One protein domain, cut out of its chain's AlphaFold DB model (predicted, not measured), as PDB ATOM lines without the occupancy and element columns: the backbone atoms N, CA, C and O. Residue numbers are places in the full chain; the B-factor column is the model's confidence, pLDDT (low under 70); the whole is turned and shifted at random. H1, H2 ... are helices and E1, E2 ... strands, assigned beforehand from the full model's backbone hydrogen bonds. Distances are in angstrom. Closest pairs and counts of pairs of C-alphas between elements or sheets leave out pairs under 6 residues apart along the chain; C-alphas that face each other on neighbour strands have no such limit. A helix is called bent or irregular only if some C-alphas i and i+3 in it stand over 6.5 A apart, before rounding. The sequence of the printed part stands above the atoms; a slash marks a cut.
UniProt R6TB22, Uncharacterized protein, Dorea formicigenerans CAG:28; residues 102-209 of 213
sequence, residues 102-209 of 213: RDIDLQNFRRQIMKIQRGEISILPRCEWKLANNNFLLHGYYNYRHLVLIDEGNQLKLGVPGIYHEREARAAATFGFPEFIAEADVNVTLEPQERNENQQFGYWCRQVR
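What this domain is: This is residues 102 to 209 of the 213 residues of an uncharacterized protein of Dorea formicigenerans CAG:28 (UniProt R6TB22). A strongly twisted, curving sheet of five strands has two helices, H4 and H5, packed over one of its faces, while the helical hairpin of H2 and H3 lies beside H4, with H2 just grazing the sheet, and H1 is set away from the other helices. The sheet runs E1, E2, E3, E5, E4, antiparallel throughout, with E3 and E5 nearest the middle of the domain. The printed part has 108 residues with five named helices and five named strands, in the order H1 E1 H2 H3 H4 E2 E3 H5 E4 E5, and its class is mixed, helices and strands. It is compact, with a radius of gyration of the C-alphas of 13.0 A and spans of 36 by 32 by 26 A.

Where its parts are: The strands are E1, residues 112 to 116, E2, residues 147 to 151, E3, residues 156 to 163, 21.5 A long, E4, residues 179 to 182, and E5, residues 201 to 208, 21.8 A long. E5 ends at C-alpha 208, (127.174, 102.595, 74.250). The helices are H1, residues 102 to 108, beginning at C-alpha 102, (119.030, 94.905, 50.344), H2, residues 118 to 123, H3, residues 126 to 133, 13.2 A, H4, residues 135 to 144, 14.3 A, and H5, residues 166 to 175, 14.0 A. H3 is only just irregular: C-alphas 127 and 130 are 6.9 A apart.

How they stand to each other: E1 and E4 are the edge strands. N 114 and O 149 of E1 and E2 are 2.9 A apart, N 150 and O 157 of E2 and E3 2.8 A, N 160 and O 204 of E3 and E5 2.9 A, and N 203 and O 181 of E5 and E4 2.8 A, each within hydrogen-bond range. E2 and E3 form a hairpin, as do E4 and E5. H4 is on the sheet over E3, at a height over the sheet of 6.6 A, and stands up from it; its closest C-alpha pair with E3 is Gly 140 and Pro 161, 5.4 A. H5 is on the same face at a height over the sheet of 8.8 A, over E5 and only just over E4, where 3 of its C-alphas fall; it runs along the strands, at 19 degrees to E5 on the local plane. E3, H5 and E4 form a split strand-helix-strand unit, two strands running the same way with E5 between them, and its crossover is right-handed. H4 and H5 touch at a steep tilt of 54 degrees, closest at the C-alphas of Phe 136 and Phe 175, 6.4 A. H2 only grazes the sheet. H2 and H3 form a helical hairpin and touch at a shallow tilt of 8 degrees, opposite ways, closest at the C-alphas of Ile 121 and Trp 129, 6.2 A. H1 is not on the sheet. In H1, H4 and H5 every O i to N i+4 pair is within hydrogen-bond range; in H2 0 of 2 and in H3 0 of 4 are, while 2 of 3 and 4 of 5 O i to N i+3 pairs are.

The domain as a whole: The C-alphas farthest apart, those of Arg 102 and Asn 133, are 37.3 A apart. The printed part has no cut. The link from E4 to E5, residues 183 to 200, is long; the other links are tight. Mean pLDDT of the printed part is 85.3, with residues 102 to 110, 187 and 189 to 198 under 70 in this model.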
ATOM      1  N   ARG A 102     118.641  96.313  50.217       53.75
ATOM      2  CA  ARG A 102     119.030  94.905  50.344       53.75
ATOM      3  C   ARG A 102     120.263  94.668  51.221       53.75
ATOM      4  O   ARG A 102     120.392  93.574  51.765       53.75
ATOM      5  N   ASP A 103     121.175  95.638  51.345       53.75
ATOM      6  CA  ASP A 103     122.337  95.505  52.237       53.75
ATOM      7  C   ASP A 103     121.912  95.748  53.689       53.75
ATOM      8  O   ASP A 103     122.282  94.972  54.561       53.75
ATOM      9  N   ILE A 104     121.057  96.749  53.942       55.78
ATOM     10  CA  ILE A 104     120.543  97.077  55.284       55.78
ATOM     11  C   ILE A 104     119.843  95.864  55.913       55.78
ATOM     12  O   ILE A 104     120.137  95.511  57.056       55.78
ATOM     13  N   ASP A 105     118.991  95.185  55.144       54.84
ATOM     14  CA  ASP A 105     118.297  93.959  55.549       54.84
ATOM     15  C   ASP A 105     119.298  92.835  55.915       54.84
ATOM     16  O   ASP A 105     119.277  92.281  57.018       54.84
ATOM     17  N   LEU A 106     120.300  92.583  55.058       54.19
ATOM     18  CA  LEU A 106     121.384  91.625  55.334       54.19
ATOM     19  C   LEU A 106     122.272  92.005  56.534       54.19
ATOM     20  O   LEU A 106     122.852  91.114  57.165       54.19
ATOM     21  N   GLN A 107     122.400  93.294  56.854       57.72
ATOM     22  CA  GLN A 107     123.092  93.770  58.055       57.72
ATOM     23  C   GLN A 107     122.227  93.513  59.294       57.72
ATOM     24  O   GLN A 107     122.759  93.038  60.296       57.72
ATOM     25  N   ASN A 108     120.907  93.738  59.227       58.59
ATOM     26  CA  ASN A 108     119.963  93.459  60.319       58.59
ATOM     27  C   ASN A 108     120.010  91.985  60.744       58.59
ATOM     28  O   ASN A 108     120.220  91.715  61.926       58.59
ATOM     29  N   PHE A 109     119.996  91.037  59.797       56.38
ATOM     30  CA  PHE A 109     120.166  89.601  60.087       56.38
ATOM     31  C   PHE A 109     121.519  89.216  60.726       56.38
ATOM     32  O   PHE A 109     121.683  88.080  61.175       56.38
ATOM     33  N   ARG A 110     122.501  90.129  60.779       63.97
ATOM     34  CA  ARG A 110     123.790  89.937  61.472       63.97
ATOM     35  C   ARG A 110     123.872  90.639  62.829       63.97
ATOM     36  O   ARG A 110     124.831  90.385  63.560       63.97
ATOM     37  N   ARG A 111     122.916  91.508  63.179       79.44
ATOM     38  CA  ARG A 111     122.869  92.168  64.492       79.44
ATOM     39  C   ARG A 111     122.375  91.165  65.530       79.44
ATOM     40  O   ARG A 111     121.287  90.615  65.391       79.44
ATOM     41  N   GLN A 112     123.128  90.959  66.606       85.62
ATOM     42  CA  GLN A 112     122.605  90.216  67.751       85.62
ATOM     43  C   GLN A 112     121.789  91.178  68.615       85.62
ATOM     44  O   GLN A 112     122.354  92.013  69.322       85.62
ATOM     45  N   ILE A 113     120.464  91.056  68.566       88.94
ATOM     46  CA  ILE A 113     119.556  91.837  69.409       88.94
ATOM     47  C   ILE A 113     119.122  90.991  70.608       88.94
ATOM     48  O   ILE A 113     118.755  89.828  70.459       88.94
ATOM     49  N   MET A 114     119.166  91.576  71.803       89.94
ATOM     50  CA  MET A 114     118.685  90.958  73.038       89.94
ATOM     51  C   MET A 114     117.768  91.916  73.804       89.94
ATOM     52  O   MET A 114     118.062  93.104  73.935       89.94
ATOM     53  N   LYS A 115     116.652  91.394  74.315       91.94
ATOM     54  CA  LYS A 115     115.737  92.106  75.213       91.94
ATOM     55  C   LYS A 115     116.328  92.082  76.625       91.94
ATOM     56  O   LYS A 115     116.707  91.009  77.087       91.94
ATOM     57  N   ILE A 116     116.420  93.237  77.287       93.00
ATOM     58  CA  ILE A 116     116.985  93.372  78.642       93.00
ATOM     59  C   ILE A 116     116.086  94.234  79.538       93.00
ATOM     60  O   ILE A 116     115.347  95.099  79.064       93.00
ATOM     61  N   GLN A 117     116.163  94.035  80.849       92.88
ATOM     62  CA  GLN A 117     115.492  94.857  81.857       92.88
ATOM     63  C   GLN A 117     116.377  96.004  82.365       92.88
ATOM     64  O   GLN A 117     117.599  96.010  82.207       92.88
ATOM     65  N   ARG A 118     115.782  96.963  83.090       90.62
ATOM     66  CA  ARG A 118     116.520  98.071  83.728       90.62
ATOM     67  C   ARG A 118     117.640  97.597  84.674       90.62
ATOM     68  O   ARG A 118     118.665  98.265  84.772       90.62
ATOM     69  N   GLY A 119     117.476  96.457  85.354       89.19
ATOM     70  CA  GLY A 119     118.525  95.872  86.209       89.19
ATOM     71  C   GLY A 119     119.719  95.303  85.425       89.19
ATOM     72  O   GLY A 119     120.853  95.310  85.906       89.19
ATOM     73  N   GLU A 120     119.484  94.881  84.184       92.25
ATOM     74  CA  GLU A 120     120.474  94.275  83.288       92.25
ATOM     75  C   GLU A 120     121.308  95.316  82.523       92.25
ATOM     76  O   GLU A 120     122.271  94.969  81.847       92.25
ATOM     77  N   ILE A 121     121.057  96.616  82.730       91.94
ATOM     78  CA  ILE A 121     121.988  97.697  82.346       91.94
ATOM     79  C   ILE A 121     123.380  97.483  82.987       91.94
ATOM     80  O   ILE A 121     124.388  97.969  82.473       91.94
ATOM     81  N   SER A 122     123.458  96.681  84.056       88.75
ATOM     82  CA  SER A 122     124.702  96.176  84.653       88.75
ATOM     83  C   SER A 122     125.608  95.365  83.703       88.75
ATOM     84  O   SER A 122     126.807  95.283  83.969       88.75
ATOM     85  N   ILE A 123     125.081  94.831  82.590       89.56
ATOM     86  CA  ILE A 123     125.844  94.159  81.514       89.56
ATOM     87  C   ILE A 123     126.757  95.150  80.766       89.56
ATOM     88  O   ILE A 123     127.821  94.779  80.267       89.56
ATOM     89  N   LEU A 124     126.371  96.431  80.701       90.31
ATOM     90  CA  LEU A 124     127.208  97.487  80.131       90.31
ATOM     91  C   LEU A 124     128.405  97.795  81.053       90.31
ATOM     92  O   LEU A 124     128.328  97.588  82.265       90.31
ATOM     93  N   PRO A 125     129.522  98.344  80.541       90.06
ATOM     94  CA  PRO A 125     130.612  98.806  81.395       90.06
ATOM     95  C   PRO A 125     130.136  99.919  82.344       90.06
ATOM     96  O   PRO A 125     129.338 100.778  81.968       90.06
ATOM     97  N   ARG A 126     130.682  99.950  83.570       89.00
ATOM     98  CA  ARG A 126     130.232 100.816  84.686       89.00
ATOM     99  C   ARG A 126     130.045 102.303  84.345       89.00
ATOM    100  O   ARG A 126     129.232 102.968  84.975       89.00
ATOM    101  N   CYS A 127     130.765 102.837  83.356       88.81
ATOM    102  CA  CYS A 127     130.620 104.229  82.918       88.81
ATOM    103  C   CYS A 127     129.284 104.539  82.210       88.81
ATOM    104  O   CYS A 127     128.923 105.713  82.113       88.81
ATOM    105  N   GLU A 128     128.555 103.516  81.751       91.50
ATOM    106  CA  GLU A 128     127.232 103.632  81.120       91.50
ATOM    107  C   GLU A 128     126.078 103.354  82.099       91.50
ATOM    108  O   GLU A 128     124.935 103.672  81.786       91.50
ATOM    109  N   TRP A 129     126.337 102.843  83.312       92.62
ATOM    110  CA  TRP A 129     125.284 102.531  84.300       92.62
ATOM    111  C   TRP A 129     124.435 103.753  84.688       92.62
ATOM    112  O   TRP A 129     123.264 103.616  85.031       92.62
ATOM    113  N   LYS A 130     124.988 104.964  84.537       91.25
ATOM    114  CA  LYS A 130     124.270 106.248  84.635       91.25
ATOM    115  C   LYS A 130     123.021 106.336  83.739       91.25
ATOM    116  O   LYS A 130     122.098 107.075  84.065       91.25
ATOM    117  N   LEU A 131     122.964 105.577  82.637       90.94
ATOM    118  CA  LEU A 131     121.802 105.519  81.745       90.94
ATOM    119  C   LEU A 131     120.570 104.904  82.429       90.94
ATOM    120  O   LEU A 131     119.457 105.272  82.073       90.94
ATOM    121  N   ALA A 132     120.739 104.077  83.469       90.62
ATOM    122  CA  ALA A 132     119.634 103.525  84.264       90.62
ATOM    123  C   ALA A 132     118.817 104.585  85.037       90.62
ATOM    124  O   ALA A 132     117.761 104.256  85.585       90.62
ATOM    125  N   ASN A 133     119.305 105.832  85.078       91.69
ATOM    126  CA  ASN A 133     118.650 107.006  85.658       91.69
ATOM    127  C   ASN A 133     118.411 108.124  84.616       91.69
ATOM    128  O   ASN A 133     118.132 109.259  84.988       91.69
ATOM    129  N   ASN A 134     118.541 107.842  83.314       94.06
ATOM    130  CA  ASN A 134     118.179 108.797  82.266       94.06
ATOM    131  C   ASN A 134     116.647 108.837  82.132       94.06
ATOM    132  O   ASN A 134     116.037 107.801  81.872       94.06
ATOM    133  N   ASN A 135     116.035 110.018  82.286       93.75
ATOM    134  CA  ASN A 135     114.577 110.185  82.247       93.75
ATOM    135  C   ASN A 135     113.941 109.567  80.996       93.75
ATOM    136  O   ASN A 135     112.941 108.872  81.111       93.75
ATOM    137  N   PHE A 136     114.540 109.746  79.818       94.62
ATOM    138  CA  PHE A 136     114.007 109.197  78.570       94.62
ATOM    139  C   PHE A 136     113.961 107.661  78.577       94.62
ATOM    140  O   PHE A 136     112.932 107.061  78.274       94.62
ATOM    141  N   LEU A 137     115.048 107.024  79.031       94.81
ATOM    142  CA  LEU A 137     115.106 105.574  79.222       94.81
ATOM    143  C   LEU A 137     114.088 105.100  80.265       94.81
ATOM    144  O   LEU A 137     113.458 104.063  80.074       94.81
ATOM    145  N   LEU A 138     113.910 105.853  81.354       94.06
ATOM    146  CA  LEU A 138     112.920 105.545  82.384       94.06
ATOM    147  C   LEU A 138     111.488 105.639  81.843       94.06
ATOM    148  O   LEU A 138     110.708 104.728  82.100       94.06
ATOM    149  N   HIS A 139     111.144 106.676  81.075       93.25
ATOM    150  CA  HIS A 139     109.811 106.827  80.480       93.25
ATOM    151  C   HIS A 139     109.479 105.660  79.538       93.25
ATOM    152  O   HIS A 139     108.472 104.983  79.755       93.25
ATOM    153  N   GLY A 140     110.352 105.348  78.572       93.00
ATOM    154  CA  GLY A 140     110.160 104.191  77.688       93.00
ATOM    155  C   GLY A 140     110.073 102.868  78.459       93.00
ATOM    156  O   GLY A 140     109.166 102.068  78.228       93.00
ATOM    157  N   TYR A 141     110.943 102.666  79.458       93.19
ATOM    158  CA  TYR A 141     110.913 101.459  80.287       93.19
ATOM    159  C   TYR A 141     109.649 101.336  81.148       93.19
ATOM    160  O   TYR A 141     109.140 100.234  81.308       93.19
ATOM    161  N   TYR A 142     109.109 102.418  81.714       91.88
ATOM    162  CA  TYR A 142     107.879 102.327  82.511       91.88
ATOM    163  C   TYR A 142     106.640 102.048  81.653       91.88
ATOM    164  O   TYR A 142     105.760 101.316  82.119       91.88
ATOM    165  N   ASN A 143     106.621 102.563  80.419       90.25
ATOM    166  CA  ASN A 143     105.556 102.342  79.441       90.25
ATOM    167  C   ASN A 143     105.557 100.900  78.906       90.25
ATOM    168  O   ASN A 143     104.544 100.217  79.008       90.25
ATOM    169  N   TYR A 144     106.695 100.419  78.389       90.00
ATOM    170  CA  TYR A 144     106.775  99.149  77.641       90.00
ATOM    171  C   TYR A 144     107.468  97.999  78.397       90.00
ATOM    172  O   TYR A 144     107.530  96.881  77.900       90.00
ATOM    173  N   ARG A 145     107.998  98.255  79.603       90.81
ATOM    174  CA  ARG A 145     108.600  97.277  80.543       90.81
ATOM    175  C   ARG A 145     109.818  96.487  80.060       90.81
ATOM    176  O   ARG A 145     110.304  95.622  80.788       90.81
ATOM    177  N   HIS A 146     110.393  96.864  78.924       91.56
ATOM    178  CA  HIS A 146     111.628  96.296  78.396       91.56
ATOM    179  C   HIS A 146     112.570  97.376  77.843       91.56
ATOM    180  O   HIS A 146     112.210  98.543  77.706       91.56
ATOM    181  N   LEU A 147     113.800  96.968  77.542       93.44
ATOM    182  CA  LEU A 147     114.777  97.666  76.709       93.44
ATOM    183  C   LEU A 147     115.329  96.655  75.697       93.44
ATOM    184  O   LEU A 147     115.185  95.443  75.888       93.44
ATOM    185  N   VAL A 148     116.011  97.130  74.659       93.06
ATOM    186  CA  VAL A 148     116.785  96.260  73.759       93.06
ATOM    187  C   VAL A 148     118.247  96.668  73.730       93.06
ATOM    188  O   VAL A 148     118.597  97.839  73.878       93.06
ATOM    189  N   LEU A 149     119.114  95.688  73.518       92.75
ATOM    190  CA  LEU A 149     120.533  95.882  73.293       92.75
ATOM    191  C   LEU A 149     120.891  95.253  71.944       92.75
ATOM    192  O   LEU A 149     120.688  94.059  71.737       92.75
ATOM    193  N   ILE A 150     121.376  96.082  71.024       91.62
ATOM    194  CA  ILE A 150     121.666  95.745  69.628       91.62
ATOM    195  C   ILE A 150     123.186  95.706  69.470       91.62
ATOM    196  O   ILE A 150     123.845  96.743  69.556       91.62
ATOM    197  N   ASP A 151     123.757  94.523  69.255       90.25
ATOM    198  CA  ASP A 151     125.178  94.351  68.941       90.25
ATOM    199  C   ASP A 151     125.364  94.194  67.419       90.25
ATOM    200  O   ASP A 151     124.998  93.179  66.827       90.25
ATOM    201  N   GLU A 152     125.945  95.213  66.782       86.06
ATOM    202  CA  GLU A 152     126.247  95.273  65.343       86.06
ATOM    203  C   GLU A 152     127.602  94.626  64.984       86.06
ATOM    204  O   GLU A 152     128.177  94.901  63.931       86.06
ATOM    205  N   GLY A 153     128.213  93.855  65.888       83.44
ATOM    206  CA  GLY A 153     129.547  93.272  65.714       83.44
ATOM    207  C   GLY A 153     130.688  94.279  65.899       83.44
ATOM    208  O   GLY A 153     131.683  93.946  66.547       83.44
ATOM    209  N   ASN A 154     130.515  95.514  65.418       81.75
ATOM    210  CA  ASN A 154     131.450  96.641  65.537       81.75
ATOM    211  C   ASN A 154     131.038  97.666  66.607       81.75
ATOM    212  O   ASN A 154     131.894  98.312  67.209       81.75
ATOM    213  N   GLN A 155     129.734  97.826  66.846       88.62
ATOM    214  CA  GLN A 155     129.165  98.774  67.808       88.62
ATOM    215  C   GLN A 155     128.097  98.085  68.659       88.62
ATOM    216  O   GLN A 155     127.514  97.090  68.239       88.62
ATOM    217  N   LEU A 156     127.838  98.632  69.844       91.38
ATOM    218  CA  LEU A 156     126.757  98.208  70.726       91.38
ATOM    219  C   LEU A 156     125.832  99.406  70.941       91.38
ATOM    220  O   LEU A 156     126.309 100.503  71.243       91.38
ATOM    221  N   LYS A 157     124.525  99.213  70.770       94.12
ATOM    222  CA  LYS A 157     123.508 100.255  70.934       94.12
ATOM    223  C   LYS A 157     122.458  99.829  71.948       94.12
ATOM    224  O   LYS A 157     121.955  98.712  71.895       94.12
ATOM    225  N   LEU A 158     122.125 100.734  72.862       94.69
ATOM    226  CA  LEU A 158     121.020 100.588  73.804       94.69
ATOM    227  C   LEU A 158     119.783 101.264  73.204       94.69
ATOM    228  O   LEU A 158     119.814 102.469  72.948       94.69
ATOM    229  N   GLY A 159     118.729 100.485  72.972       94.94
ATOM    230  CA  GLY A 159     117.442 100.928  72.450       94.94
ATOM    231  C   GLY A 159     116.392 101.054  73.552       94.94
ATOM    232  O   GLY A 159     116.177 100.129  74.339       94.94
ATOM    233  N   VAL A 160     115.727 102.205  73.590       95.31
ATOM    234  CA  VAL A 160     114.583 102.503  74.457       95.31
ATOM    235  C   VAL A 160     113.310 102.393  73.610       95.31
ATOM    236  O   VAL A 160     113.220 103.100  72.604       95.31
ATOM    237  N   PRO A 161     112.337 101.532  73.962       93.38
ATOM    238  CA  PRO A 161     111.091 101.417  73.209       93.38
ATOM    239  C   PRO A 161     110.273 102.709  73.291       93.38
ATOM    240  O   PRO A 161     110.151 103.319  74.358       93.38
ATOM    241  N   GLY A 162     109.712 103.126  72.159       92.62
ATOM    242  CA  GLY A 162     108.982 104.382  72.028       92.62
ATOM    243  C   GLY A 162     108.262 104.525  70.690       92.62
ATOM    244  O   GLY A 162     108.380 103.693  69.792       92.62
ATOM    245  N   ILE A 163     107.500 105.608  70.566       91.50
ATOM    246  CA  ILE A 163     106.806 105.988  69.330       91.50
ATOM    247  C   ILE A 163     107.649 106.983  68.527       91.50
ATOM    248  O   ILE A 163     108.381 107.794  69.097       91.50
ATOM    249  N   TYR A 164     107.529 106.962  67.203       91.56
ATOM    250  CA  TYR A 164     108.113 107.985  66.348       91.56
ATOM    251  C   TYR A 164     107.176 109.194  66.232       91.56
ATOM    252  O   TYR A 164     106.137 109.152  65.577       91.56
ATOM    253  N   HIS A 165     107.558 110.292  66.881       93.00
ATOM    254  CA  HIS A 165     106.904 111.597  66.798       93.00
ATOM    255  C   HIS A 165     107.980 112.669  66.989       93.00
ATOM    256  O   HIS A 165     108.845 112.509  67.840       93.00
ATOM    257  N   GLU A 166     107.934 113.785  66.257       92.00
ATOM    258  CA  GLU A 166     108.921 114.880  66.358       92.00
ATOM    259  C   GLU A 166     109.216 115.370  67.791       92.00
ATOM    260  O   GLU A 166     110.344 115.764  68.091       92.00
ATOM    261  N   ARG A 167     108.216 115.342  68.687       92.19
ATOM    262  CA  ARG A 167     108.400 115.676  70.112       92.19
ATOM    263  C   ARG A 167     109.247 114.628  70.834       92.19
ATOM    264  O   ARG A 167     110.194 115.000  71.525       92.19
ATOM    265  N   GLU A 168     108.949 113.349  70.607       92.88
ATOM    266  CA  GLU A 168     109.743 112.220  71.095       92.88
ATOM    267  C   GLU A 168     111.166 112.294  70.527       92.88
ATOM    268  O   GLU A 168     112.124 112.245  71.283       92.88
ATOM    269  N   ALA A 169     111.308 112.532  69.220       93.94
ATOM    270  CA  ALA A 169     112.586 112.625  68.516       93.94
ATOM    271  C   ALA A 169     113.483 113.744  69.058       93.94
ATOM    272  O   ALA A 169     114.678 113.542  69.287       93.94
ATOM    273  N   ARG A 170     112.906 114.928  69.307       94.94
ATOM    274  CA  ARG A 170     113.628 116.058  69.903       94.94
ATOM    275  C   ARG A 170     114.076 115.731  71.327       94.94
ATOM    276  O   ARG A 170     115.232 115.978  71.656       94.94
ATOM    277  N   ALA A 171     113.200 115.140  72.143       94.56
ATOM    278  CA  ALA A 171     113.549 114.708  73.494       94.56
ATOM    279  C   ALA A 171     114.641 113.624  73.477       94.56
ATOM    280  O   ALA A 171     115.664 113.780  74.140       94.56
ATOM    281  N   ALA A 172     114.468 112.574  72.674       95.44
ATOM    282  CA  ALA A 172     115.408 111.474  72.494       95.44
ATOM    283  C   ALA A 172     116.799 111.999  72.118       95.44
ATOM    284  O   ALA A 172     117.771 111.707  72.817       95.44
ATOM    285  N   ALA A 173     116.893 112.872  71.108       94.50
ATOM    286  CA  ALA A 173     118.138 113.527  70.716       94.50
ATOM    287  C   ALA A 173     118.774 114.329  71.870       94.50
ATOM    288  O   ALA A 173     119.966 114.162  72.134       94.50
ATOM    289  N   THR A 174     117.999 115.128  72.618       94.88
ATOM    290  CA  THR A 174     118.489 115.867  73.801       94.88
ATOM    291  C   THR A 174     118.982 114.940  74.921       94.88
ATOM    292  O   THR A 174     120.010 115.216  75.540       94.88
ATOM    293  N   PHE A 175     118.319 113.805  75.157       93.62
ATOM    294  CA  PHE A 175     118.753 112.784  76.122       93.62
ATOM    295  C   PHE A 175     119.845 111.837  75.574       93.62
ATOM    296  O   PHE A 175     120.356 110.977  76.303       93.62
ATOM    297  N   GLY A 176     120.263 112.032  74.318       93.69
ATOM    298  CA  GLY A 176     121.364 111.336  73.653       93.69
ATOM    299  C   GLY A 176     121.010 109.970  73.056       93.69
ATOM    300  O   GLY A 176     121.879 109.104  73.015       93.69
ATOM    301  N   PHE A 177     119.769 109.793  72.603       95.88
ATOM    302  CA  PHE A 177     119.265 108.689  71.776       95.88
ATOM    303  C   PHE A 177     118.825 109.244  70.400       95.88
ATOM    304  O   PHE A 177     117.633 109.420  70.166       95.88
ATOM    305  N   PRO A 178     119.762 109.633  69.511       94.19
ATOM    306  CA  PRO A 178     119.434 110.351  68.273       94.19
ATOM    307  C   PRO A 178     118.966 109.445  67.124       94.19
ATOM    308  O   PRO A 178     118.404 109.945  66.154       94.19
ATOM    309  N   GLU A 179     119.229 108.138  67.191       93.62
ATOM    310  CA  GLU A 179     118.799 107.177  66.171       93.62
ATOM    311  C   GLU A 179     117.404 106.638  66.513       93.62
ATOM    312  O   GLU A 179     117.126 106.353  67.675       93.62
ATOM    313  N   PHE A 180     116.553 106.426  65.510       93.38
ATOM    314  CA  PHE A 180     115.341 105.613  65.636       93.38
ATOM    315  C   PHE A 180     115.451 104.413  64.703       93.38
ATOM    316  O   PHE A 180     115.889 104.556  63.562       93.38
ATOM    317  N   ILE A 181     115.043 103.248  65.190       90.75
ATOM    318  CA  ILE A 181     114.984 102.002  64.429       90.75
ATOM    319  C   ILE A 181     113.558 101.461  64.580       90.75
ATOM    320  O   ILE A 181     113.067 101.376  65.707       90.75
ATOM    321  N   ALA A 182     112.869 101.140  63.483       89.12
ATOM    322  CA  ALA A 182     111.491 100.666  63.574       89.12
ATOM    323  C   ALA A 182     111.449  99.243  64.148       89.12
ATOM    324  O   ALA A 182     112.399  98.472  64.022       89.12
ATOM    325  N   GLU A 183     110.326  98.858  64.753       83.94
ATOM    326  CA  GLU A 183     110.158  97.487  65.260       83.94
ATOM    327  C   GLU A 183     110.305  96.429  64.147       83.94
ATOM    328  O   GLU A 183     110.816  95.344  64.390       83.94
ATOM    329  N   ALA A 184     109.932  96.760  62.904       75.94
ATOM    330  CA  ALA A 184     110.103  95.875  61.748       75.94
ATOM    331  C   ALA A 184     111.578  95.506  61.472       75.94
ATOM    332  O   ALA A 184     111.855  94.386  61.044       75.94
ATOM    333  N   ASP A 185     112.512  96.415  61.769       74.69
ATOM    334  CA  ASP A 185     113.961  96.212  61.618       74.69
ATOM    335  C   ASP A 185     114.579  95.461  62.818       74.69
ATOM    336  O   ASP A 185     115.745  95.058  62.788       74.69
ATOM    337  N   VAL A 186     113.817  95.317  63.909       70.12
ATOM    338  CA  VAL A 186     114.259  94.792  65.204       70.12
ATOM    339  C   VAL A 186     113.464  93.529  65.511       70.12
ATOM    340  O   VAL A 186     112.432  93.571  66.173       70.12
ATOM    341  N   ASN A 187     113.969  92.384  65.040       68.19
ATOM    342  CA  ASN A 187     113.318  91.072  65.161       68.19
ATOM    343  C   ASN A 187     113.330  90.522  66.609       68.19
ATOM    344  O   ASN A 187     113.935  89.492  66.905       68.19
ATOM    345  N   VAL A 188     112.662  91.225  67.521       70.19
ATOM    346  CA  VAL A 188     112.487  90.883  68.935       70.19
ATOM    347  C   VAL A 188     111.057  90.409  69.152       70.19
ATOM    348  O   VAL A 188     110.108  91.093  68.779       70.19
ATOM    349  N   THR A 189     110.890  89.260  69.805       67.75
ATOM    350  CA  THR A 189     109.572  88.795  70.246       67.75
ATOM    351  C   THR A 189     109.047  89.713  71.353       67.75
ATOM    352  O   THR A 189     109.562  89.708  72.476       67.75
ATOM    353  N   LEU A 190     108.035  90.511  71.018       68.56
ATOM    354  CA  LEU A 190     107.273  91.340  71.947       68.56
ATOM    355  C   LEU A 190     105.904  90.720  72.210       68.56
ATOM    356  O   LEU A 190     105.289  90.159  71.303       68.56
ATOM    357  N   GLU A 191     105.416  90.870  73.436       67.31
ATOM    358  CA  GLU A 191     104.022  90.570  73.754       67.31
ATOM    359  C   GLU A 191     103.103  91.680  73.196       67.31
ATOM    360  O   GLU A 191     103.526  92.839  73.119       67.31
ATOM    361  N   PRO A 192     101.831  91.397  72.850       63.94
ATOM    362  CA  PRO A 192     100.913  92.403  72.297       63.94
ATOM    363  C   PRO A 192     100.707  93.644  73.181       63.94
ATOM    364  O   PRO A 192     100.367  94.710  72.682       63.94
ATOM    365  N   GLN A 193     100.923  93.526  74.495       61.34
ATOM    366  CA  GLN A 193     100.839  94.623  75.466       61.34
ATOM    367  C   GLN A 193     102.109  95.498  75.515       61.34
ATOM    368  O   GLN A 193     102.095  96.559  76.134       61.34
ATOM    369  N   GLU A 194     103.210  95.060  74.898       64.94
ATOM    370  CA  GLU A 194     104.488  95.783  74.823       64.94
ATOM    371  C   GLU A 194     104.668  96.546  73.498       64.94
ATOM    372  O   GLU A 194     105.675  97.232  73.319       64.94
ATOM    373  N   ARG A 195     103.700  96.433  72.580       65.62
ATOM    374  CA  ARG A 195     103.667  97.062  71.254       65.62
ATOM    375  C   ARG A 195     102.546  98.102  71.186       65.62
ATOM    376  O   ARG A 195     101.498  97.940  71.802       65.62
ATOM    377  N   ASN A 196     102.733  99.150  70.384       66.62
ATOM    378  CA  ASN A 196     101.655 100.064  69.992       66.62
ATOM    379  C   ASN A 196     101.426  99.959  68.477       66.62
ATOM    380  O   ASN A 196     102.158 100.559  67.698       66.62
ATOM    381  N   GLU A 197     100.428  99.178  68.059       66.94
ATOM    382  CA  GLU A 197     100.119  98.934  66.638       66.94
ATOM    383  C   GLU A 197      99.495 100.147  65.930       66.94
ATOM    384  O   GLU A 197      99.525 100.241  64.705       66.94
ATOM    385  N   ASN A 198      98.935 101.096  66.685       67.75
ATOM    386  CA  ASN A 198      98.242 102.264  66.139       67.75
ATOM    387  C   ASN A 198      99.186 103.425  65.786       67.75
ATOM    388  O   ASN A 198      98.725 104.462  65.307       67.75
ATOM    389  N   GLN A 199     100.484 103.294  66.073       78.31
ATOM    390  CA  GLN A 199     101.496 104.338  65.908       78.31
ATOM    391  C   GLN A 199     102.802 103.721  65.391       78.31
ATOM    392  O   GLN A 199     102.998 102.510  65.451       78.31
ATOM    393  N   GLN A 200     103.723 104.543  64.882       85.19
ATOM    394  CA  GLN A 200     105.026 104.065  64.411       85.19
ATOM    395  C   GLN A 200     105.925 103.713  65.609       85.19
ATOM    396  O   GLN A 200     106.720 104.532  66.070       85.19
ATOM    397  N   PHE A 201     105.754 102.510  66.153       90.19
ATOM    398  CA  PHE A 201     106.531 101.992  67.276       90.19
ATOM    399  C   PHE A 201     107.910 101.462  66.843       90.19
ATOM    400  O   PHE A 201     108.112 100.994  65.717       90.19
ATOM    401  N   GLY A 202     108.880 101.560  67.749       92.62
ATOM    402  CA  GLY A 202     110.253 101.119  67.542       92.62
ATOM    403  C   GLY A 202     111.152 101.527  68.703       92.62
ATOM    404  O   GLY A 202     110.695 101.695  69.835       92.62
ATOM    405  N   TYR A 203     112.440 101.687  68.421       94.06
ATOM    406  CA  TYR A 203     113.479 101.839  69.431       94.06
ATOM    407  C   TYR A 203     114.358 103.059  69.171       94.06
ATOM    408  O   TYR A 203     115.081 103.143  68.177       94.06
ATOM    409  N   TRP A 204     114.347 103.976  70.131       95.50
ATOM    410  CA  TRP A 204     115.249 105.117  70.199       95.50
ATOM    411  C   TRP A 204     116.614 104.658  70.708       95.50
ATOM    412  O   TRP A 204     116.751 104.221  71.851       95.50
ATOM    413  N   CYS A 205     117.620 104.709  69.843       94.38
ATOM    414  CA  CYS A 205     118.897 104.036  70.017       94.38
ATOM    415  C   CYS A 205     120.050 104.998  70.320       94.38
ATOM    416  O   CYS A 205     120.161 106.101  69.779       94.38
ATOM    417  N   ARG A 206     120.950 104.536  71.193       94.06
ATOM    418  CA  ARG A 206     122.170 105.230  71.612       94.06
ATOM    419  C   ARG A 206     123.362 104.289  71.548       94.06
ATOM    420  O   ARG A 206     123.335 103.234  72.177       94.06
ATOM    421  N   GLN A 207     124.444 104.704  70.890       93.81
ATOM    422  CA  GLN A 207     125.720 103.992  70.969       93.81
ATOM    423  C   GLN A 207     126.256 104.003  72.411       93.81
ATOM    424  O   GLN A 207     126.372 105.058  73.042       93.81
ATOM    425  N   VAL A 208     126.592 102.822  72.922       92.69
ATOM    426  CA  VAL A 208     127.174 102.595  74.250       92.69
ATOM    427  C   VAL A 208     128.501 101.859  74.113       92.69
ATOM    428  O   VAL A 208     128.732 101.110  73.161       92.69
ATOM    429  N   ARG A 209     129.412 102.056  75.068       89.50
ATOM    430  CA  ARG A 209     130.667 101.295  75.093       89.50
ATOM    431  C   ARG A 209     130.383  99.807  75.306       89.50
ATOM    432  O   ARG A 209     129.658  99.440  76.228       89.50
TER     433      ARG A 209